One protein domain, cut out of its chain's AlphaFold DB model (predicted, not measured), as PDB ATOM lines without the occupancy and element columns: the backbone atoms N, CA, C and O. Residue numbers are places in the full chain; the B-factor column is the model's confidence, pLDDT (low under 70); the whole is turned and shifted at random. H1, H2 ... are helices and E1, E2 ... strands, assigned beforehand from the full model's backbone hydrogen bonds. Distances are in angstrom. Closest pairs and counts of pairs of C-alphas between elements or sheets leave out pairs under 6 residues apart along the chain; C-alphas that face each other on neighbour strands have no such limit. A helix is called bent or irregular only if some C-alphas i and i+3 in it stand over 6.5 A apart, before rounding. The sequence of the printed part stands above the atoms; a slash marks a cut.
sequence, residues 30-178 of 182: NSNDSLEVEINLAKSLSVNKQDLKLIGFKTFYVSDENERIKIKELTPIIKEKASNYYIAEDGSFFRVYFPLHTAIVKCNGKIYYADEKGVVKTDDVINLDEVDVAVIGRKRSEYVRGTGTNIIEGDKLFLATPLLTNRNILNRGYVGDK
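What this domain is: This is residues 30 to 178 of the 182 residues of an uncharacterized protein of Odoribacter splanchnicus (UniProt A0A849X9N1). What shape do these atoms make? Two strongly twisted sheets lie only partly face to face with their strands crossed: the sheet E2 E3 E1 E9 has H1 over one face and H2 over the opposite face at its edge strand E2, and its E9 comes near E6 and E8 of the sheet E5 E4 E6 E8 E7. H2 and E7 lie farthest from the mean of the C-alphas. Of what is it built, and in what order? The printed part has 149 residues with two named helices and nine named strands, in the order H1 E1 H2 E2 E3 E4 E5 E6 E7 E8 E9, and its class is mixed, helices and strands. The five-strand sheet is all antiparallel and the four-strand sheet is mixed. How large is it? It is compact, with a radius of gyration of the C-alphas of 16.4 A and spans of 48 by 35 by 25 A.

How they stand to each other: Where do the helices stand? H1, residues 32 to 45, is on the sheet that runs E2, residues 85 to 87, E3, residues 93 to 99, E1, residues 52 to 61, and E9, residues 172 to 178; its closest C-alphas to E2 are those of Ser 34 and Tyr 86, 5.6 A apart. H2, residues 65 to 81, is on the opposite face, giving three layers, a sheet with helices on both faces; the closest C-alphas of H2 and E2 are those of Thr 75 and Ile 87, 7.0 A apart. Every O i to N i+4 pair is within hydrogen-bond range in H1, and 11 of 13 are in H2. How do the strands of that sheet pair? E2 and E3 are a hairpin, with N 95 and O 86 at 2.8 A; E3 and E1 are antiparallel, with N 58 and O 96 at 3.0 A. E1 and E9 are parallel, with N 55 and O 173 at 2.9 A. E1, H2 and E2 make a split strand-helix-strand unit, two strands running the same way with E3 between them, and its crossover is right-handed. How is the other sheet made? It runs E5, residues 110 to 113, E4, residues 103 to 107, E6, residues 133 to 139, E8, residues 156 to 164, and E7, residues 150 to 153. E4 and E5 are a hairpin, with N 105 and O 112 at 2.8 A, and so are E7 and E8, with N 158 and O 151 at 2.8 A. E6 is antiparallel to E4, with N 106 and O 134 at 2.8 A, and to E8, which bends by 84 degrees at residue 160, with N 135 and O 163 at 2.9 A. How do the sheets meet? They form a sandwich, two sheets face to face, with the facing parts 10.2 A centre to centre and the strands at 83 degrees. The closest C-alphas of E8 and E9 are those of Leu 163 and Val 175, 6.2 A apart.

Where its parts are: Where are the helices? H1 begins at C-alpha 32, (3.637, -36.935, 80.568), and is 20.4 A long. H2 is 24.2 A long and irregular, with C-alphas 73 and 76 7.2 A apart, and has a kink of 46 degrees near residue 74. Which strands are longer? E1 measures 29.1 A and ends at C-alpha 61, (-13.793, -34.280, 88.065); E3 measures 20.2 A and E8 18.5 A. E9 measures 18.6 A and ends at C-alpha 178, (-12.033, -43.799, 90.415).

The domain as a whole: How far does it reach? The two C-alphas farthest apart, those of Asn 66 and Asp 123, are 51.1 A apart. Is anything cut or long? The printed part has no cut, and the one long link is E5 to E6, residues 114 to 132, of which residues 119 to 120 pair antiparallel with residues 52 to 53 of E1. Where is confidence low? Residues 30 to 31, 146 to 148 and 165 to 178 are under 70, and the mean pLDDT of the printed part is 80.3.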
ATOM      1  N   ASN A  30      -2.931 -40.969  80.755       53.75
ATOM      2  CA  ASN A  30      -1.605 -40.704  81.298       53.75
ATOM      3  C   ASN A  30      -0.942 -39.642  80.425       53.75
ATOM      4  O   ASN A  30      -0.376 -39.953  79.380       53.75
ATOM      5  N   SER A  31      -1.017 -38.385  80.853       63.66
ATOM      6  CA  SER A  31      -0.179 -37.329  80.287       63.66
ATOM      7  C   SER A  31       1.239 -37.429  80.862       63.66
ATOM      8  O   SER A  31       1.421 -37.854  82.010       63.66
ATOM      9  N   ASN A  32       2.246 -37.005  80.097       70.69
ATOM     10  CA  ASN A  32       3.637 -36.935  80.568       70.69
ATOM     11  C   ASN A  32       3.774 -36.087  81.850       70.69
ATOM     12  O   ASN A  32       4.529 -36.452  82.749       70.69
ATOM     13  N   ASP A  33       2.976 -35.025  81.980       77.00
ATOM     14  CA  ASP A  33       2.913 -34.166  83.167       77.00
ATOM     15  C   ASP A  33       2.473 -34.924  84.427       77.00
ATOM     16  O   ASP A  33       3.040 -34.744  85.507       77.00
ATOM     17  N   SER A  34       1.463 -35.794  84.308       79.00
ATOM     18  CA  SER A  34       0.999 -36.600  85.443       79.00
ATOM     19  C   SER A  34       2.085 -37.567  85.923       79.00
ATOM     20  O   SER A  34       2.303 -37.714  87.125       79.00
ATOM     21  N   LEU A  35       2.848 -38.142  84.989       81.94
ATOM     22  CA  LEU A  35       3.969 -39.019  85.303       81.94
ATOM     23  C   LEU A  35       5.107 -38.268  86.012       81.94
ATOM     24  O   LEU A  35       5.723 -38.813  86.930       81.94
ATOM     25  N   GLU A  36       5.392 -37.023  85.628       84.56
ATOM     26  CA  GLU A  36       6.420 -36.212  86.285       84.56
ATOM     27  C   GLU A  36       6.087 -35.943  87.760       84.56
ATOM     28  O   GLU A  36       6.943 -36.144  88.632       84.56
ATOM     29  N   VAL A  37       4.837 -35.573  88.059       86.62
ATOM     30  CA  VAL A  37       4.338 -35.382  89.435       86.62
ATOM     31  C   VAL A  37       4.583 -36.637  90.268       86.62
ATOM     32  O   VAL A  37       5.151 -36.585  91.362       86.62
ATOM     33  N   GLU A  38       4.224 -37.791  89.717       84.69
ATOM     34  CA  GLU A  38       4.417 -39.073  90.378       84.69
ATOM     35  C   GLU A  38       5.898 -39.405  90.592       84.69
ATOM     36  O   GLU A  38       6.275 -39.950  91.633       84.69
ATOM     37  N   ILE A  39       6.758 -39.063  89.622       84.12
ATOM     38  CA  ILE A  39       8.204 -39.255  89.738       84.12
ATOM     39  C   ILE A  39       8.795 -38.414  90.853       84.12
ATOM     40  O   ILE A  39       9.579 -38.928  91.659       84.12
ATOM     41  N   ASN A  40       8.419 -37.147  90.907       87.06
ATOM     42  CA  ASN A  40       8.940 -36.217  91.889       87.06
ATOM     43  C   ASN A  40       8.454 -36.571  93.297       87.06
ATOM     44  O   ASN A  40       9.261 -36.585  94.230       87.06
ATOM     45  N   LEU A  41       7.188 -36.973  93.441       87.69
ATOM     46  CA  LEU A  41       6.672 -37.463  94.714       87.69
ATOM     47  C   LEU A  41       7.399 -38.737  95.160       87.69
ATOM     48  O   LEU A  41       7.883 -38.806  96.281       87.69
ATOM     49  N   ALA A  42       7.572 -39.732  94.289       84.94
ATOM     50  CA  ALA A  42       8.267 -40.963  94.669       84.94
ATOM     51  C   ALA A  42       9.716 -40.718  95.125       84.94
ATOM     52  O   ALA A  42      10.187 -41.355  96.069       84.94
ATOM     53  N   LYS A  43      10.423 -39.788  94.471       86.62
ATOM     54  CA  LYS A  43      11.780 -39.382  94.867       86.62
ATOM     55  C   LYS A  43      11.808 -38.702  96.238       86.62
ATOM     56  O   LYS A  43      12.790 -38.868  96.955       86.62
ATOM     57  N   SER A  44      10.759 -37.965  96.611       87.94
ATOM     58  CA  SER A  44      10.690 -37.303  97.919       87.94
ATOM     59  C   SER A  44      10.373 -38.267  99.069       87.94
ATOM     60  O   SER A  44      10.760 -37.995 100.205       87.94
ATOM     61  N   LEU A  45       9.727 -39.409  98.790       87.19
ATOM     62  CA  LEU A  45       9.404 -40.417  99.811       87.19
ATOM     63  C   LEU A  45      10.639 -41.187 100.301       87.19
ATOM     64  O   LEU A  45      10.807 -41.372 101.506       87.19
ATOM     65  N   SER A  46      11.507 -41.630  99.384       85.12
ATOM     66  CA  SER A  46      12.778 -42.285  99.726       85.12
ATOM     67  C   SER A  46      13.826 -42.108  98.627       85.12
ATOM     68  O   SER A  46      13.544 -42.247  97.431       85.12
ATOM     69  N   VAL A  47      15.067 -41.864  99.060       81.62
ATOM     70  CA  VAL A  47      16.254 -41.753  98.200       81.62
ATOM     71  C   VAL A  47      16.729 -43.133  97.732       81.62
ATOM     72  O   VAL A  47      17.312 -43.250  96.653       81.62
ATOM     73  N   ASN A  48      16.450 -44.193  98.501       82.81
ATOM     74  CA  ASN A  48      16.828 -45.545  98.112       82.81
ATOM     75  C   ASN A  48      15.978 -45.999  96.917       82.81
ATOM     76  O   ASN A  48      14.750 -45.891  96.913       82.81
ATOM     77  N   LYS A  49      16.641 -46.488  95.867       76.94
ATOM     78  CA  LYS A  49      15.983 -46.976  94.648       76.94
ATOM     79  C   LYS A  49      15.373 -48.367  94.823       76.94
ATOM     80  O   LYS A  49      14.486 -48.714  94.056       76.94
ATOM     81  N   GLN A  50      15.847 -49.134  95.802       81.25
ATOM     82  CA  GLN A  50      15.355 -50.485  96.074       81.25
ATOM     83  C   GLN A  50      14.043 -50.474  96.862       81.25
ATOM     84  O   GLN A  50      13.245 -51.395  96.716       81.25
ATOM     85  N   ASP A  51      13.800 -49.418  97.645       86.44
ATOM     86  CA  ASP A  51      12.565 -49.272  98.409       86.44
ATOM     87  C   ASP A  51      11.356 -49.174  97.474       86.44
ATOM     88  O   ASP A  51      11.325 -48.358  96.542       86.44
ATOM     89  N   LEU A  52      10.319 -49.946  97.790       87.06
ATOM     90  CA  LEU A  52       9.038 -49.846  97.114       87.06
ATOM     91  C   LEU A  52       8.270 -48.635  97.660       87.06
ATOM     92  O   LEU A  52       8.052 -48.501  98.866       87.06
ATOM     93  N   LYS A  53       7.859 -47.740  96.760       88.31
ATOM     94  CA  LYS A  53       7.179 -46.480  97.101       88.31
ATOM     95  C   LYS A  53       5.714 -46.564  96.714       88.31
ATOM     96  O   LYS A  53       5.377 -46.668  95.535       88.31
ATOM     97  N   LEU A  54       4.839 -46.517  97.706       85.38
ATOM     98  CA  LEU A  54       3.405 -46.639  97.501       85.38
ATOM     99  C   LEU A  54       2.747 -45.267  97.450       85.38
ATOM    100  O   LEU A  54       2.716 -44.542  98.448       85.38
ATOM    101  N   ILE A  55       2.173 -44.939  96.298       85.50
ATOM    102  CA  ILE A  55       1.511 -43.661  96.059       85.50
ATOM    103  C   ILE A  55       0.056 -43.932  95.693       85.50
ATOM    104  O   ILE A  55      -0.257 -44.587  94.704       85.50
ATOM    105  N   GLY A  56      -0.853 -43.416  96.505       81.31
ATOM    106  CA  GLY A  56      -2.258 -43.328  96.158       81.31
ATOM    107  C   GLY A  56      -2.545 -42.053  95.383       81.31
ATOM    108  O   GLY A  56      -1.810 -41.068  95.487       81.31
ATOM    109  N   PHE A  57      -3.644 -42.050  94.641       82.69
ATOM    110  CA  PHE A  57      -4.195 -40.811  94.114       82.69
ATOM    111  C   PHE A  57      -5.715 -40.801  94.169       82.69
ATOM    112  O   PHE A  57      -6.383 -41.836  94.119       82.69
ATOM    113  N   LYS A  58      -6.269 -39.594  94.240       78.94
ATOM    114  CA  LYS A  58      -7.702 -39.353  94.113       78.94
ATOM    115  C   LYS A  58      -7.952 -38.386  92.971       78.94
ATOM    116  O   LYS A  58      -7.325 -37.332  92.924       78.94
ATOM    117  N   THR A  59      -8.853 -38.763  92.065       80.75
ATOM    118  CA  THR A  59      -9.245 -37.925  90.925       80.75
ATOM    119  C   THR A  59     -10.551 -37.205  91.233       80.75
ATOM    120  O   THR A  59     -11.544 -37.844  91.592       80.75
ATOM    121  N   PHE A  60     -10.545 -35.890  91.053       80.06
ATOM    122  CA  PHE A  60     -11.704 -35.016  91.170       80.06
ATOM    123  C   PHE A  60     -12.060 -34.492  89.787       80.06
ATOM    124  O   PHE A  60     -11.213 -33.907  89.116       80.06
ATOM    125  N   TYR A  61     -13.299 -34.727  89.364       82.38
ATOM    126  CA  TYR A  61     -13.793 -34.280  88.065       82.38
ATOM    127  C   TYR A  61     -14.601 -32.999  88.221       82.38
ATOM    128  O   TYR A  61     -15.439 -32.896  89.116       82.38
ATOM    129  N   VAL A  62     -14.366 -32.056  87.316       83.62
ATOM    130  CA  VAL A  62     -14.964 -30.723  87.304       83.62
ATOM    131  C   VAL A  62     -15.918 -30.655  86.123       83.62
ATOM    132  O   VAL A  62     -15.516 -30.711  84.955       83.62
ATOM    133  N   SER A  63     -17.210 -30.586  86.421       84.12
ATOM    134  CA  SER A  63     -18.249 -30.589  85.386       84.12
ATOM    135  C   SER A  63     -18.618 -29.172  84.946       84.12
ATOM    136  O   SER A  63     -18.939 -28.975  83.779       84.12
ATOM    137  N   ASP A  64     -18.543 -28.203  85.861       90.00
ATOM    138  CA  ASP A  64     -18.918 -26.811  85.621       90.00
ATOM    139  C   ASP A  64     -17.822 -26.033  84.879       90.00
ATOM    140  O   ASP A  64     -16.642 -26.088  85.224       90.00
ATOM    141  N   GLU A  65     -18.212 -25.289  83.847       89.88
ATOM    142  CA  GLU A  65     -17.278 -24.550  82.996       89.88
ATOM    143  C   GLU A  65     -16.623 -23.366  83.724       89.88
ATOM    144  O   GLU A  65     -15.426 -23.126  83.556       89.88
ATOM    145  N   ASN A  66     -17.358 -22.668  84.597       90.19
ATOM    146  CA  ASN A  66     -16.804 -21.552  85.364       90.19
ATOM    147  C   ASN A  66     -15.781 -22.041  86.398       90.19
ATOM    148  O   ASN A  66     -14.764 -21.385  86.630       90.19
ATOM    149  N   GLU A  67     -16.016 -23.201  87.012       88.50
ATOM    150  CA  GLU A  67     -15.045 -23.858  87.889       88.50
ATOM    151  C   GLU A  67     -13.786 -24.280  87.132       88.50
ATOM    152  O   GLU A  67     -12.681 -24.050  87.628       88.50
ATOM    153  N   ARG A  68     -13.917 -24.816  85.910       88.50
ATOM    154  CA  ARG A  68     -12.755 -25.141  85.063       88.50
ATOM    155  C   ARG A  68     -11.902 -23.910  84.779       88.50
ATOM    156  O   ARG A  68     -10.679 -23.995  84.874       88.50
ATOM    157  N   ILE A  69     -12.525 -22.771  84.464       88.50
ATOM    158  CA  ILE A  69     -11.817 -21.500  84.231       88.50
ATOM    159  C   ILE A  69     -11.032 -21.092  85.485       88.50
ATOM    160  O   ILE A  69      -9.823 -20.877  85.406       88.50
ATOM    161  N   LYS A  70     -11.677 -21.090  86.657       88.81
ATOM    162  CA  LYS A  70     -11.016 -20.755  87.932       88.81
ATOM    163  C   LYS A  70      -9.860 -21.700  88.257       88.81
ATOM    164  O   LYS A  70      -8.808 -21.265  88.718       88.81
ATOM    165  N   ILE A  71     -10.026 -23.000  88.020       86.94
ATOM    166  CA  ILE A  71      -8.971 -23.993  88.260       86.94
ATOM    167  C   ILE A  71      -7.772 -23.745  87.343       86.94
ATOM    168  O   ILE A  71      -6.632 -23.804  87.811       86.94
ATOM    169  N   LYS A  72      -7.995 -23.403  86.068       87.06
ATOM    170  CA  LYS A  72      -6.912 -23.021  85.149       87.06
ATOM    171  C   LYS A  72      -6.160 -21.790  85.638       87.06
ATOM    172  O   LYS A  72      -4.933 -21.819  85.680       87.06
ATOM    173  N   GLU A  73      -6.873 -20.752  86.067       88.88
ATOM    174  CA  GLU A  73      -6.262 -19.531  86.613       88.88
ATOM    175  C   GLU A  73      -5.399 -19.815  87.853       88.88
ATOM    176  O   GLU A  73      -4.326 -19.236  88.017       88.88
ATOM    177  N   LEU A  74      -5.830 -20.746  88.709       87.88
ATOM    178  CA  LEU A  74      -5.103 -21.135  89.920       87.88
ATOM    179  C   LEU A  74      -3.981 -22.154  89.670       87.88
ATOM    180  O   LEU A  74      -3.114 -22.323  90.530       87.88
ATOM    181  N   THR A  75      -3.963 -22.828  88.519       87.81
ATOM    182  CA  THR A  75      -3.017 -23.916  88.214       87.81
ATOM    183  C   THR A  75      -1.546 -23.515  88.390       87.81
ATOM    184  O   THR A  75      -0.829 -24.272  89.049       87.81
ATOM    185  N   PRO A  76      -1.065 -22.354  87.897       87.94
ATOM    186  CA  PRO A  76       0.326 -21.941  88.102       87.94
ATOM    187  C   PRO A  76       0.687 -21.809  89.587       87.94
ATOM    188  O   PRO A  76       1.730 -22.295  90.019       87.94
ATOM    189  N   ILE A  77      -0.219 -21.230  90.382       88.31
ATOM    190  CA  ILE A  77      -0.040 -21.036  91.828       88.31
ATOM    191  C   ILE A  77       0.000 -22.391  92.545       88.31
ATOM    192  O   ILE A  77       0.802 -22.596  93.458       88.31
ATOM    193  N   ILE A  78      -0.865 -23.328  92.144       85.31
ATOM    194  CA  ILE A  78      -0.901 -24.676  92.720       85.31
ATOM    195  C   ILE A  78       0.381 -25.436  92.372       85.31
ATOM    196  O   ILE A  78       0.988 -26.005  93.276       85.31
ATOM    197  N   LYS A  79       0.833 -25.400  91.109       83.12
ATOM    198  CA  LYS A  79       2.070 -26.071  90.667       83.12
ATOM    199  C   LYS A  79       3.314 -25.547  91.396       83.12
ATOM    200  O   LYS A  79       4.209 -26.329  91.692       83.12
ATOM    201  N   GLU A  80       3.360 -24.256  91.729       84.06
ATOM    202  CA  GLU A  80       4.455 -23.669  92.513       84.06
ATOM    203  C   GLU A  80       4.452 -24.146  93.976       84.06
ATOM    204  O   GLU A  80       5.504 -24.408  94.558       84.06
ATOM    205  N   LYS A  81       3.267 -24.264  94.589       85.00
ATOM    206  CA  LYS A  81       3.133 -24.514  96.034       85.00
ATOM    207  C   LYS A  81       2.974 -25.978  96.418       85.00
ATOM    208  O   LYS A  81       3.244 -26.330  97.567       85.00
ATOM    209  N   ALA A  82       2.491 -26.815  95.509       84.25
ATOM    210  CA  ALA A  82       2.136 -28.191  95.799       84.25
ATOM    211  C   ALA A  82       2.585 -29.117  94.666       84.25
ATOM    212  O   ALA A  82       2.005 -29.159  93.584       84.25
ATOM    213  N   SER A  83       3.611 -29.914  94.950       83.75
ATOM    214  CA  SER A  83       4.224 -30.837  93.993       83.75
ATOM    215  C   SER A  83       3.478 -32.161  93.835       83.75
ATOM    216  O   SER A  83       3.884 -32.998  93.038       83.75
ATOM    217  N   ASN A  84       2.408 -32.377  94.602       88.50
ATOM    218  CA  ASN A  84       1.628 -33.612  94.621       88.50
ATOM    219  C   ASN A  84       0.269 -33.480  93.913       88.50
ATOM    220  O   ASN A  84      -0.626 -34.293  94.146       88.50
ATOM    221  N   TYR A  85       0.104 -32.458  93.072       89.12
ATOM    222  CA  TYR A  85      -1.106 -32.224  92.291       89.12
ATOM    223  C   TYR A  85      -0.809 -32.351  90.803       89.12
ATOM    224  O   TYR A  85       0.155 -31.783  90.299       89.12
ATOM    225  N   TYR A  86      -1.693 -33.045  90.096       88.31
ATOM    226  CA  TYR A  86      -1.806 -32.946  88.648       88.31
ATOM    227  C   TYR A  86      -3.128 -32.266  88.312       88.31
ATOM    228  O   TYR A  86      -4.157 -32.622  88.878       88.31
ATOM    229  N   ILE A  87      -3.112 -31.309  87.391       89.31
ATOM    230  CA  ILE A  87      -4.315 -30.637  86.894       89.31
ATOM    231  C   ILE A  87      -4.321 -30.816  85.380       89.31
ATOM    232  O   ILE A  87      -3.309 -30.537  84.733       89.31
ATOM    233  N   ALA A  88      -5.432 -31.311  84.835       87.62
ATOM    234  CA  ALA A  88      -5.604 -31.453  83.396       87.62
ATOM    235  C   ALA A  88      -5.549 -30.078  82.717       87.62
ATOM    236  O   ALA A  88      -6.058 -29.096  83.258       87.62
ATOM    237  N   GLU A  89      -4.957 -30.000  81.525       85.94
ATOM    238  CA  GLU A  89      -4.784 -28.731  80.799       85.94
ATOM    239  C   GLU A  89      -6.117 -28.022  80.531       85.94
ATOM    240  O   GLU A  89      -6.225 -26.797  80.590       85.94
ATOM    241  N   ASP A  90      -7.167 -28.802  80.281       85.44
ATOM    242  CA  ASP A  90      -8.519 -28.312  80.047       85.44
ATOM    243  C   ASP A  90      -9.300 -28.014  81.343       85.44
ATOM    244  O   ASP A  90     -10.430 -27.524  81.276       85.44
ATOM    245  N   GLY A  91      -8.693 -28.240  82.512       85.00
ATOM    246  CA  GLY A  91      -9.286 -28.051  83.835       85.00
ATOM    247  C   GLY A  91     -10.374 -29.069  84.187       85.00
ATOM    248  O   GLY A  91     -10.994 -28.941  85.240       85.00
ATOM    249  N   SER A  92     -10.632 -30.067  83.335       85.19
ATOM    250  CA  SER A  92     -11.752 -31.005  83.495       85.19
ATOM    251  C   SER A  92     -11.599 -31.950  84.681       85.19
ATOM    252  O   SER A  92     -12.594 -32.474  85.188       85.19
ATOM    253  N   PHE A  93     -10.372 -32.175  85.145       86.06
ATOM    254  CA  PHE A  93     -10.104 -32.913  86.365       86.06
ATOM    255  C   PHE A  93      -8.762 -32.523  86.979       86.06
ATOM    256  O   PHE A  93      -7.871 -31.979  86.324       86.06
ATOM    257  N   PHE A  94      -8.596 -32.868  88.250       86.88
ATOM    258  CA  PHE A  94      -7.305 -32.844  88.921       86.88
ATOM    259  C   PHE A  94      -7.117 -34.098  89.776       86.88
ATOM    260  O   PHE A  94      -8.078 -34.721  90.236       86.88
ATOM    261  N   ARG A  95      -5.861 -34.493  89.971       86.31
ATOM    262  CA  ARG A  95      -5.459 -35.610  90.826       86.31
ATOM    263  C   ARG A  95      -4.647 -35.094  91.996       86.31
ATOM    264  O   ARG A  95      -3.716 -34.314  91.814       86.31
ATOM    265  N   VAL A  96      -4.981 -35.584  93.183       86.75
ATOM    266  CA  VAL A  96      -4.195 -35.373  94.397       86.75
ATOM    267  C   VAL A  96      -3.478 -36.669  94.720       86.75
ATOM    268  O   VAL A  96      -4.128 -37.686  94.968       86.75
ATOM    269  N   TYR A  97      -2.151 -36.627  94.711       87.06
ATOM    270  CA  TYR A  97      -1.287 -37.756  95.021       87.06
ATOM    271  C   TYR A  97      -0.871 -37.721  96.491       87.06
ATOM    272  O   TYR A  97      -0.612 -36.657  97.059       87.06
ATOM    273  N   PHE A  98      -0.803 -38.889  97.122       85.62
ATOM    274  CA  PHE A  98      -0.451 -39.014  98.535       85.62
ATOM    275  C   PHE A  98       0.224 -40.359  98.831       85.62
ATOM    276  O   PHE A  98      -0.096 -41.363  98.196       85.62
ATOM    277  N   PRO A  99       1.141 -40.423  99.808       89.00
ATOM    278  CA  PRO A  99       1.734 -41.688 100.225       89.00
ATOM    279  C   PRO A  99       0.696 -42.618 100.867       89.00
ATOM    280  O   PRO A  99      -0.154 -42.190 101.655       89.00
ATOM    281  N   LEU A 100       0.792 -43.922 100.597       87.00
ATOM    282  CA  LEU A 100      -0.049 -44.925 101.260       87.00
ATOM    283  C   LEU A 100       0.509 -45.278 102.647       87.00
ATOM    284  O   LEU A 100       1.051 -46.357 102.873       87.00
ATOM    285  N   HIS A 101       0.334 -44.357 103.595       87.69
ATOM    286  CA  HIS A 101       0.703 -44.503 105.007       87.69
ATOM    287  C   HIS A 101       0.261 -45.860 105.593       87.69
ATOM    288  O   HIS A 101      -0.924 -46.205 105.532       87.69
ATOM    289  N   THR A 102       1.177 -46.621 106.194       91.56
ATOM    290  CA  THR A 102       0.903 -47.897 106.898       91.56
ATOM    291  C   THR A 102       0.212 -48.985 106.066       91.56
ATOM    292  O   THR A 102      -0.492 -49.843 106.604       91.56
ATOM    293  N   ALA A 103       0.359 -48.950 104.741       90.50
ATOM    294  CA  ALA A 103      -0.202 -49.970 103.864       90.50
ATOM    295  C   ALA A 103       0.353 -51.369 104.157       90.50
ATOM    296  O   ALA A 103       1.531 -51.544 104.458       90.50
ATOM    297  N   ILE A 104      -0.512 -52.370 104.031       92.62
ATOM    298  CA  ILE A 104      -0.160 -53.786 104.058       92.62
ATOM    299  C   ILE A 104      -0.083 -54.237 102.606       92.62
ATOM    300  O   ILE A 104      -1.067 -54.147 101.864       92.62
ATOM    301  N   VAL A 105       1.089 -54.708 102.204       90.38
ATOM    302  CA  VAL A 105       1.398 -55.067 100.823       90.38
ATOM    303  C   VAL A 105       1.662 -56.553 100.732       90.38
ATOM    304  O   VAL A 105       2.488 -57.085 101.466       90.38
ATOM    305  N   LYS A 106       0.996 -57.220  99.796       89.50
ATOM    306  CA  LYS A 106       1.357 -58.565  99.368       89.50
ATOM    307  C   LYS A 106       2.234 -58.456  98.128       89.50
ATOM    308  O   LYS A 106       1.812 -57.879  97.130       89.50
ATOM    309  N   CYS A 107       3.438 -59.007  98.205       86.38
ATOM    310  CA  CYS A 107       4.377 -59.066  97.092       86.38
ATOM    311  C   CYS A 107       5.122 -60.400  97.123       86.38
ATOM    312  O   CYS A 107       5.654 -60.782  98.164       86.38
ATOM    313  N   ASN A 108       5.151 -61.110  95.992       83.38
ATOM    314  CA  ASN A 108       5.822 -62.409  95.852       83.38
ATOM    315  C   ASN A 108       5.465 -63.416  96.973       83.38
ATOM    316  O   ASN A 108       6.327 -64.016  97.611       83.38
ATOM    317  N   GLY A 109       4.174 -63.513  97.313       83.12
ATOM    318  CA  GLY A 109       3.679 -64.388  98.386       83.12
ATOM    319  C   GLY A 109       4.001 -63.937  99.820       83.12
ATOM    320  O   GLY A 109       3.408 -64.471 100.755       83.12
ATOM    321  N   LYS A 110       4.860 -62.930 100.008       90.12
ATOM    322  CA  LYS A 110       5.205 -62.341 101.306       90.12
ATOM    323  C   LYS A 110       4.336 -61.123 101.618       90.12
ATOM    324  O   LYS A 110       3.811 -60.460 100.719       90.12
ATOM    325  N   ILE A 111       4.192 -60.833 102.911       91.81
ATOM    326  CA  ILE A 111       3.517 -59.635 103.411       91.81
ATOM    327  C   ILE A 111       4.560 -58.646 103.911       91.81
ATOM    328  O   ILE A 111       5.378 -58.976 104.766       91.81
ATOM    329  N   TYR A 112       4.468 -57.423 103.409       92.50
ATOM    330  CA  TYR A 112       5.272 -56.288 103.814       92.50
ATOM    331  C   TYR A 112       4.384 -55.174 104.363       92.50
ATOM    332  O   TYR A 112       3.183 -55.107 104.088       92.50
ATOM    333  N   TYR A 113       4.998 -54.279 105.128       92.56
ATOM    334  CA  TYR A 113       4.327 -53.135 105.725       92.56
ATOM    335  C   TYR A 113       5.025 -51.864 105.276       92.56
ATOM    336  O   TYR A 113       6.250 -51.756 105.355       92.56
ATOM    337  N   ALA A 114       4.237 -50.912 104.799       91.88
ATOM    338  CA  ALA A 114       4.720 -49.578 104.529       91.88
ATOM    339  C   ALA A 114       4.850 -48.801 105.836       91.88
ATOM    340  O   ALA A 114       4.059 -48.986 106.767       91.88
ATOM    341  N   ASP A 115       5.820 -47.902 105.890       92.69
ATOM    342  CA  ASP A 115       5.938 -46.938 106.971       92.69
ATOM    343  C   ASP A 115       4.908 -45.798 106.838       92.69
ATOM    344  O   ASP A 115       3.989 -45.808 106.005       92.69
ATOM    345  N   GLU A 116       5.051 -44.780 107.682       89.56
ATOM    346  CA  GLU A 116       4.157 -43.625 107.692       89.56
ATOM    347  C   GLU A 116       4.242 -42.769 106.419       89.56
ATOM    348  O   GLU A 116       3.309 -42.020 106.122       89.56
ATOM    349  N   LYS A 117       5.328 -42.905 105.652       89.88
ATOM    350  CA  LYS A 117       5.576 -42.224 104.378       89.88
ATOM    351  C   LYS A 117       5.200 -43.090 103.176       89.88
ATOM    352  O   LYS A 117       5.431 -42.679 102.043       89.88
ATOM    353  N   GLY A 118       4.611 -44.268 103.389       88.25
ATOM    354  CA  GLY A 118       4.249 -45.180 102.303       88.25
ATOM    355  C   GLY A 118       5.453 -45.893 101.681       88.25
ATOM    356  O   GLY A 118       5.370 -46.328 100.533       88.25
ATOM    357  N   VAL A 119       6.567 -46.005 102.408       91.75
ATOM    358  CA  VAL A 119       7.779 -46.693 101.954       91.75
ATOM    359  C   VAL A 119       7.805 -48.110 102.507       91.75
ATOM    360  O   VAL A 119       7.655 -48.325 103.709       91.75
ATOM    361  N   VAL A 120       8.016 -49.084 101.628       90.38
ATOM    362  CA  VAL A 120       8.151 -50.499 101.966       90.38
ATOM    363  C   VAL A 120       9.598 -50.922 101.751       90.38
ATOM    364  O   VAL A 120      10.138 -50.806 100.651       90.38
ATOM    365  N   LYS A 121      10.209 -51.443 102.814       90.31
ATOM    366  CA  LYS A 121      11.535 -52.059 102.765       90.31
ATOM    367  C   LYS A 121      11.380 -53.558 102.575       90.31
ATOM    368  O   LYS A 121      10.593 -54.185 103.286       90.31
ATOM    369  N   THR A 122      12.113 -54.109 101.623       84.81
ATOM    370  CA  THR A 122      12.065 -55.530 101.277       84.81
ATOM    371  C   THR A 122      13.426 -56.165 101.493       84.81
ATOM    372  O   THR A 122      14.446 -55.485 101.414       84.81
ATOM    373  N   ASP A 123      13.426 -57.460 101.804       81.31
ATOM    374  CA  ASP A 123      14.661 -58.211 102.065       81.31
ATOM    375  C   ASP A 123      15.535 -58.296 100.804       81.31
ATOM    376  O   ASP A 123      16.757 -58.208 100.879       81.31
ATOM    377  N   ASP A 124      14.878 -58.408  99.647       78.88
ATOM    378  CA  ASP A 124      15.489 -58.531  98.329       78.88
ATOM    379  C   ASP A 124      15.108 -57.341  97.441       78.88
ATOM    380  O   ASP A 124      14.072 -56.694  97.639       78.88
ATOM    381  N   VAL A 125      15.925 -57.081  96.418       75.19
ATOM    382  CA  VAL A 125      15.566 -56.134  95.357       75.19
ATOM    383  C   VAL A 125      14.407 -56.720  94.566       75.19
ATOM    384  O   VAL A 125      14.541 -57.750  93.911       75.19
ATOM    385  N   ILE A 126      13.264 -56.046  94.614       75.94
ATOM    386  CA  ILE A 126      12.078 -56.476  93.885       75.94
ATOM    387  C   ILE A 126      12.130 -55.917  92.466       75.94
ATOM    388  O   ILE A 126      12.117 -54.698  92.281       75.94
ATOM    389  N   ASN A 127      12.146 -56.812  91.473       75.25
ATOM    390  CA  ASN A 127      11.873 -56.447  90.090       75.25
ATOM    391  C   ASN A 127      10.358 -56.368  89.883       75.25
ATOM    392  O   ASN A 127       9.687 -57.393  89.752       75.25
ATOM    393  N   LEU A 128       9.816 -55.149  89.852       72.19
ATOM    394  CA  LEU A 128       8.387 -54.952  89.629       72.19
ATOM    395  C   LEU A 128       7.892 -55.476  88.286       72.19
ATOM    396  O   LEU A 128       6.692 -55.678  88.185       72.19
ATOM    397  N   ASP A 129       8.747 -55.723  87.293       72.38
ATOM    398  CA  ASP A 129       8.310 -56.287  86.012       72.38
ATOM    399  C   ASP A 129       7.964 -57.781  86.107       72.38
ATOM    400  O   ASP A 129       7.183 -58.299  85.304       72.38
ATOM    401  N   GLU A 130       8.458 -58.462  87.138       75.62
ATOM    402  CA  GLU A 130       8.325 -59.910  87.311       75.62
ATOM    403  C   GLU A 130       7.347 -60.297  88.420       75.62
ATOM    404  O   GLU A 130       6.924 -61.451  88.490       75.62
ATOM    405  N   VAL A 131       6.961 -59.351  89.283       75.81
ATOM    406  CA  VAL A 131       6.095 -59.644  90.429       75.81
ATOM    407  C   VAL A 131       4.856 -58.768  90.473       75.81
ATOM    408  O   VAL A 131       4.872 -57.583  90.134       75.81
ATOM    409  N   ASP A 132       3.769 -59.358  90.952       77.50
ATOM    410  CA  ASP A 132       2.566 -58.615  91.285       77.50
ATOM    411  C   ASP A 132       2.678 -58.036  92.693       77.50
ATOM    412  O   ASP A 132       3.010 -58.727  93.665       77.50
ATOM    413  N   VAL A 133       2.358 -56.749  92.791       81.50
ATOM    414  CA  VAL A 133       2.253 -56.023  94.050       81.50
ATOM    415  C   VAL A 133       0.799 -55.640  94.259       81.50
ATOM    416  O   VAL A 133       0.161 -55.016  93.408       81.50
ATOM    417  N   ALA A 134       0.265 -56.025  95.411       85.25
ATOM    418  CA  ALA A 134      -1.102 -55.719  95.789       85.25
ATOM    419  C   ALA A 134      -1.129 -55.056  97.161       85.25
ATOM    420  O   ALA A 134      -0.583 -55.582  98.133       85.25
ATOM    421  N   VAL A 135      -1.818 -53.923  97.263       87.50
ATOM    422  CA  VAL A 135      -2.175 -53.355  98.564       87.50
ATOM    423  C   VAL A 135      -3.425 -54.079  99.043       87.50
ATOM    424  O   VAL A 135      -4.475 -54.007  98.410       87.50
ATOM    425  N   ILE A 136      -3.308 -54.806 100.152       88.25
ATOM    426  CA  ILE A 136      -4.384 -55.658 100.684       88.25
ATOM    427  C   ILE A 136      -5.071 -55.050 101.907       88.25
ATOM    428  O   ILE A 136      -6.109 -55.533 102.343       88.25
ATOM    429  N   GLY A 137      -4.498 -54.000 102.485       88.94
ATOM    430  CA  GLY A 137      -5.020 -53.389 103.696       88.94
ATOM    431  C   GLY A 137      -4.134 -52.270 104.202       88.94
ATOM    432  O   GLY A 137      -3.199 -51.841 103.526       88.94
ATOM    433  N   ARG A 138      -4.425 -51.800 105.411       88.31
ATOM    434  CA  ARG A 138      -3.613 -50.827 106.148       88.31
ATOM    435  C   ARG A 138      -3.633 -51.151 107.634       88.31
ATOM    436  O   ARG A 138      -4.605 -51.721 108.130       88.31
ATOM    437  N   LYS A 139      -2.587 -50.759 108.354       90.44
ATOM    438  CA  LYS A 139      -2.648 -50.687 109.814       90.44
ATOM    439  C   LYS A 139      -3.507 -49.486 110.211       90.44
ATOM    440  O   LYS A 139      -3.477 -48.442 109.563       90.44
ATOM    441  N   ARG A 140      -4.295 -49.629 111.267       85.06
ATOM    442  CA  ARG A 140      -5.057 -48.534 111.858       85.06
ATOM    443  C   ARG A 140      -4.082 -47.520 112.453       85.06
ATOM    444  O   ARG A 140      -3.135 -47.889 113.144       85.06
ATOM    445  N   SER A 141      -4.346 -46.246 112.208       81.56
ATOM    446  CA  SER A 141      -3.622 -45.126 112.811       81.56
ATOM    447  C   SER A 141      -4.593 -43.985 113.097       81.56
ATOM    448  O   SER A 141      -5.788 -44.085 112.805       81.56
ATOM    449  N   GLU A 142      -4.107 -42.885 113.667       81.06
ATOM    450  CA  GLU A 142      -4.931 -41.688 113.875       81.06
ATOM    451  C   GLU A 142      -5.492 -41.117 112.555       81.06
ATOM    452  O   GLU A 142      -6.612 -40.592 112.542       81.06
ATOM    453  N   TYR A 143      -4.769 -41.322 111.445       76.25
ATOM    454  CA  TYR A 143      -5.123 -40.880 110.090       76.25
ATOM    455  C   TYR A 143      -5.837 -41.949 109.256       76.25
ATOM    456  O   TYR A 143      -6.481 -41.625 108.259       76.25
ATOM    457  N   VAL A 144      -5.725 -43.228 109.630       73.94
ATOM    458  CA  VAL A 144      -6.318 -44.347 108.889       73.94
ATOM    459  C   VAL A 144      -7.439 -44.966 109.707       73.94
ATOM    460  O   VAL A 144      -7.225 -45.793 110.598       73.94
ATOM    461  N   ARG A 145      -8.663 -44.568 109.362       71.25
ATOM    462  CA  ARG A 145      -9.903 -45.137 109.891       71.25
ATOM    463  C   ARG A 145     -10.537 -45.994 108.799       71.25
ATOM    464  O   ARG A 145     -10.590 -45.572 107.648       71.25
ATOM    465  N   GLY A 146     -10.950 -47.209 109.152       65.12
ATOM    466  CA  GLY A 146     -11.610 -48.111 108.209       65.12
ATOM    467  C   GLY A 146     -12.935 -47.537 107.713       65.12
ATOM    468  O   GLY A 146     -13.548 -46.696 108.372       65.12
ATOM    469  N   THR A 147     -13.375 -48.004 106.556       68.19
ATOM    470  CA  THR A 147     -14.698 -47.767 105.985       68.19
ATOM    471  C   THR A 147     -15.588 -48.990 106.219       68.19
ATOM    472  O   THR A 147     -15.119 -50.051 106.635       68.19
ATOM    473  N   GLY A 148     -16.884 -48.868 105.918       64.38
ATOM    474  CA  GLY A 148     -17.841 -49.974 106.059       64.38
ATOM    475  C   GLY A 148     -17.551 -51.202 105.183       64.38
ATOM    476  O   GLY A 148     -18.194 -52.227 105.362       64.38
ATOM    477  N   THR A 149     -16.597 -51.118 104.252       72.38
ATOM    478  CA  THR A 149     -16.196 -52.225 103.369       72.38
ATOM    479  C   THR A 149     -14.888 -52.894 103.793       72.38
ATOM    480  O   THR A 149     -14.427 -53.811 103.116       72.38
ATOM    481  N   ASN A 150     -14.261 -52.451 104.889       80.44
ATOM    482  CA  ASN A 150     -13.052 -53.087 105.397       80.44
ATOM    483  C   ASN A 150     -13.365 -54.329 106.238       80.44
ATOM    484  O   ASN A 150     -14.270 -54.318 107.071       80.44
ATOM    485  N   ILE A 151     -12.542 -55.365 106.084       83.25
ATOM    486  CA  ILE A 151     -12.486 -56.492 107.018       83.25
ATOM    487  C   ILE A 151     -11.522 -56.090 108.137       83.25
ATOM    488  O   ILE A 151     -10.362 -55.766 107.877       83.25
ATOM    489  N   ILE A 152     -12.009 -56.041 109.378       84.44
ATOM    490  CA  ILE A 152     -11.234 -55.560 110.528       84.44
ATOM    491  C   ILE A 152     -10.729 -56.753 111.334       84.44
ATOM    492  O   ILE A 152     -11.523 -57.514 111.881       84.44
ATOM    493  N   GLU A 153      -9.411 -56.864 111.464       85.75
ATOM    494  CA  GLU A 153      -8.752 -57.871 112.297       85.75
ATOM    495  C   GLU A 153      -7.772 -57.178 113.247       85.75
ATOM    496  O   GLU A 153      -6.659 -56.803 112.869       85.75
ATOM    497  N   GLY A 154      -8.198 -56.962 114.493       86.81
ATOM    498  CA  GLY A 154      -7.409 -56.227 115.481       86.81
ATOM    499  C   GLY A 154      -7.125 -54.790 115.033       86.81
ATOM    500  O   GLY A 154      -8.041 -53.982 114.875       86.81
ATOM    501  N   ASP A 155      -5.847 -54.467 114.840       87.38
ATOM    502  CA  ASP A 155      -5.381 -53.168 114.350       87.38
ATOM    503  C   ASP A 155      -5.204 -53.120 112.823       87.38
ATOM    504  O   ASP A 155      -4.687 -52.134 112.300       87.38
ATOM    505  N   LYS A 156      -5.638 -54.151 112.092       89.25
ATOM    506  CA  LYS A 156      -5.532 -54.229 110.632       89.25
ATOM    507  C   LYS A 156      -6.885 -54.003 109.977       89.25
ATOM    508  O   LYS A 156      -7.912 -54.525 110.404       89.25
ATOM    509  N   LEU A 157      -6.856 -53.214 108.913       86.75
ATOM    510  CA  LEU A 157      -7.995 -52.857 108.082       86.75
ATOM    511  C   LEU A 157      -7.742 -53.433 106.692       86.75
ATOM    512  O   LEU A 157      -7.071 -52.809 105.866       86.75
ATOM    513  N   PHE A 158      -8.229 -54.643 106.444       86.69
ATOM    514  CA  PHE A 158      -8.106 -55.293 105.147       86.69
ATOM    515  C   PHE A 158      -9.139 -54.743 104.168       86.69
ATOM    516  O   PHE A 158     -10.269 -54.401 104.526       86.69
ATOM    517  N   LEU A 159      -8.733 -54.615 102.914       81.06
ATOM    518  CA  LEU A 159      -9.610 -54.240 101.818       81.06
ATOM    519  C   LEU A 159     -10.396 -55.480 101.388       81.06
ATOM    520  O   LEU A 159      -9.804 -56.541 101.211       81.06
ATOM    521  N   ALA A 160     -11.708 -55.340 101.175       75.19
ATOM    522  CA  ALA A 160     -12.519 -56.425 100.615       75.19
ATOM    523  C   ALA A 160     -11.990 -56.892  99.246       75.19
ATOM    524  O   ALA A 160     -12.022 -58.080  98.940       75.19
ATOM    525  N   THR A 161     -11.446 -55.956  98.461       76.81
ATOM    526  CA  THR A 161     -10.777 -56.235  97.189       76.81
ATOM    527  C   THR A 161      -9.364 -55.652  97.221       76.81
ATOM    528  O   THR A 161      -9.228 -54.435  97.392       76.81
ATOM    529  N   PRO A 162      -8.311 -56.471  97.044       77.44
ATOM    530  CA  PRO A 162      -6.947 -55.981  96.909       77.44
ATOM    531  C   PRO A 162      -6.805 -54.978  95.768       77.44
ATOM    532  O   PRO A 162      -7.343 -55.164  94.677       77.44
ATOM    533  N   LEU A 163      -6.035 -53.925  96.015       74.62
ATOM    534  CA  LEU A 163      -5.738 -52.907  95.021       74.62
ATOM    535  C   LEU A 163      -4.459 -53.329  94.302       74.62
ATOM    536  O   LEU A 163      -3.359 -53.229  94.853       74.62
ATOM    537  N   LEU A 164      -4.635 -53.861  93.091       71.94
ATOM    538  CA  LEU A 164      -3.534 -54.203  92.198       71.94
ATOM    539  C   LEU A 164      -2.862 -52.918  91.738       71.94
ATOM    540  O   LEU A 164      -3.524 -51.992  91.263       71.94
ATOM    541  N   THR A 165      -1.548 -52.852  91.893       64.88
ATOM    542  CA  THR A 165      -0.818 -51.655  91.513       64.88
ATOM    543  C   THR A 165      -0.531 -51.668  90.017       64.88
ATOM    544  O   THR A 165       0.180 -52.550  89.542       64.88
ATOM    545  N   ASN A 166      -1.029 -50.676  89.275       57.97
ATOM    546  CA  ASN A 166      -0.588 -50.460  87.895       57.97
ATOM    547  C   ASN A 166       0.845 -49.913  87.917       57.97
ATOM    548  O   ASN A 166       1.103 -48.901  88.557       57.97
ATOM    549  N   ARG A 167       1.780 -50.614  87.274       52.50
ATOM    550  CA  ARG A 167       3.229 -50.348  87.296       52.50
ATOM    551  C   ARG A 167       3.591 -49.065  86.532       52.50
ATOM    552  O   ARG A 167       3.035 -48.849  85.459       52.50
ATOM    553  N   ASN A 168       4.583 -48.292  87.016       44.31
ATOM    554  CA  ASN A 168       5.659 -47.778  86.143       44.31
ATOM    555  C   ASN A 168       6.878 -47.100  86.834       44.31
ATOM    556  O   ASN A 168       6.767 -46.335  87.795       44.31
ATOM    557  N   ILE A 169       8.044 -47.378  86.228       40.81
ATOM    558  CA  ILE A 169       9.342 -46.664  86.139       40.81
ATOM    559  C   ILE A 169      10.284 -46.601  87.365       40.81
ATOM    560  O   ILE A 169      11.489 -46.514  87.151       40.81
ATOM    561  N   LEU A 170       9.849 -46.699  88.631       42.12
ATOM    562  CA  LEU A 170      10.789 -46.648  89.789       42.12
ATOM    563  C   LEU A 170      10.347 -47.460  91.026       42.12
ATOM    564  O   LEU A 170      10.337 -46.919  92.133       42.12
ATOM    565  N   ASN A 171       9.955 -48.725  90.869       44.69
ATOM    566  CA  ASN A 171       9.452 -49.549  91.981       44.69
ATOM    567  C   ASN A 171       8.259 -48.918  92.734       44.69
ATOM    568  O   ASN A 171       8.252 -48.790  93.961       44.69
ATOM    569  N   ARG A 172       7.238 -48.487  91.983       47.72
ATOM    570  CA  ARG A 172       6.055 -47.805  92.526       47.72
ATOM    571  C   ARG A 172       4.803 -48.648  92.462       47.72
ATOM    572  O   ARG A 172       4.519 -49.259  91.436       47.72
ATOM    573  N   GLY A 173       4.028 -48.582  93.539       37.28
ATOM    574  CA  GLY A 173       2.679 -49.115  93.584       37.28
ATOM    575  C   GLY A 173       1.642 -47.996  93.563       37.28
ATOM    576  O   GLY A 173       1.636 -47.183  94.488       37.28
ATOM    577  N   TYR A 174       0.774 -47.959  92.548       45.38
ATOM    578  CA  TYR A 174      -0.294 -46.963  92.446       45.38
ATOM    579  C   TYR A 174      -1.652 -47.515  92.843       45.38
ATOM    580  O   TYR A 174      -2.065 -48.570  92.366       45.38
ATOM    581  N   VAL A 175      -2.369 -46.765  93.676       44.72
ATOM    582  CA  VAL A 175      -3.731 -47.102  94.096       44.72
ATOM    583  C   VAL A 175      -4.633 -45.886  93.907       44.72
ATOM    584  O   VAL A 175      -4.562 -44.921  94.666       44.72
ATOM    585  N   GLY A 176      -5.467 -45.922  92.871       39.28
ATOM    586  CA  GLY A 176      -6.388 -44.836  92.542       39.28
ATOM    587  C   GLY A 176      -7.823 -45.126  92.978       39.28
ATOM    588  O   GLY A 176      -8.322 -46.223  92.733       39.28
ATOM    589  N   ASP A 177      -8.502 -44.128  93.549       39.81
ATOM    590  CA  ASP A 177      -9.968 -44.111  93.638       39.81
ATOM    591  C   ASP A 177     -10.543 -43.483  92.359       39.81
ATOM    592  O   ASP A 177     -10.138 -42.389  91.938       39.81
ATOM    593  N   LYS A 178     -11.454 -44.204  91.698       44.12
ATOM    594  CA  LYS A 178     -12.033 -43.799  90.415       44.12
ATOM    595  C   LYS A 178     -13.369 -43.105  90.671       44.12
ATOM    596  O   LYS A 178     -14.371 -43.761  90.930       44.12
TER     597      LYS A 178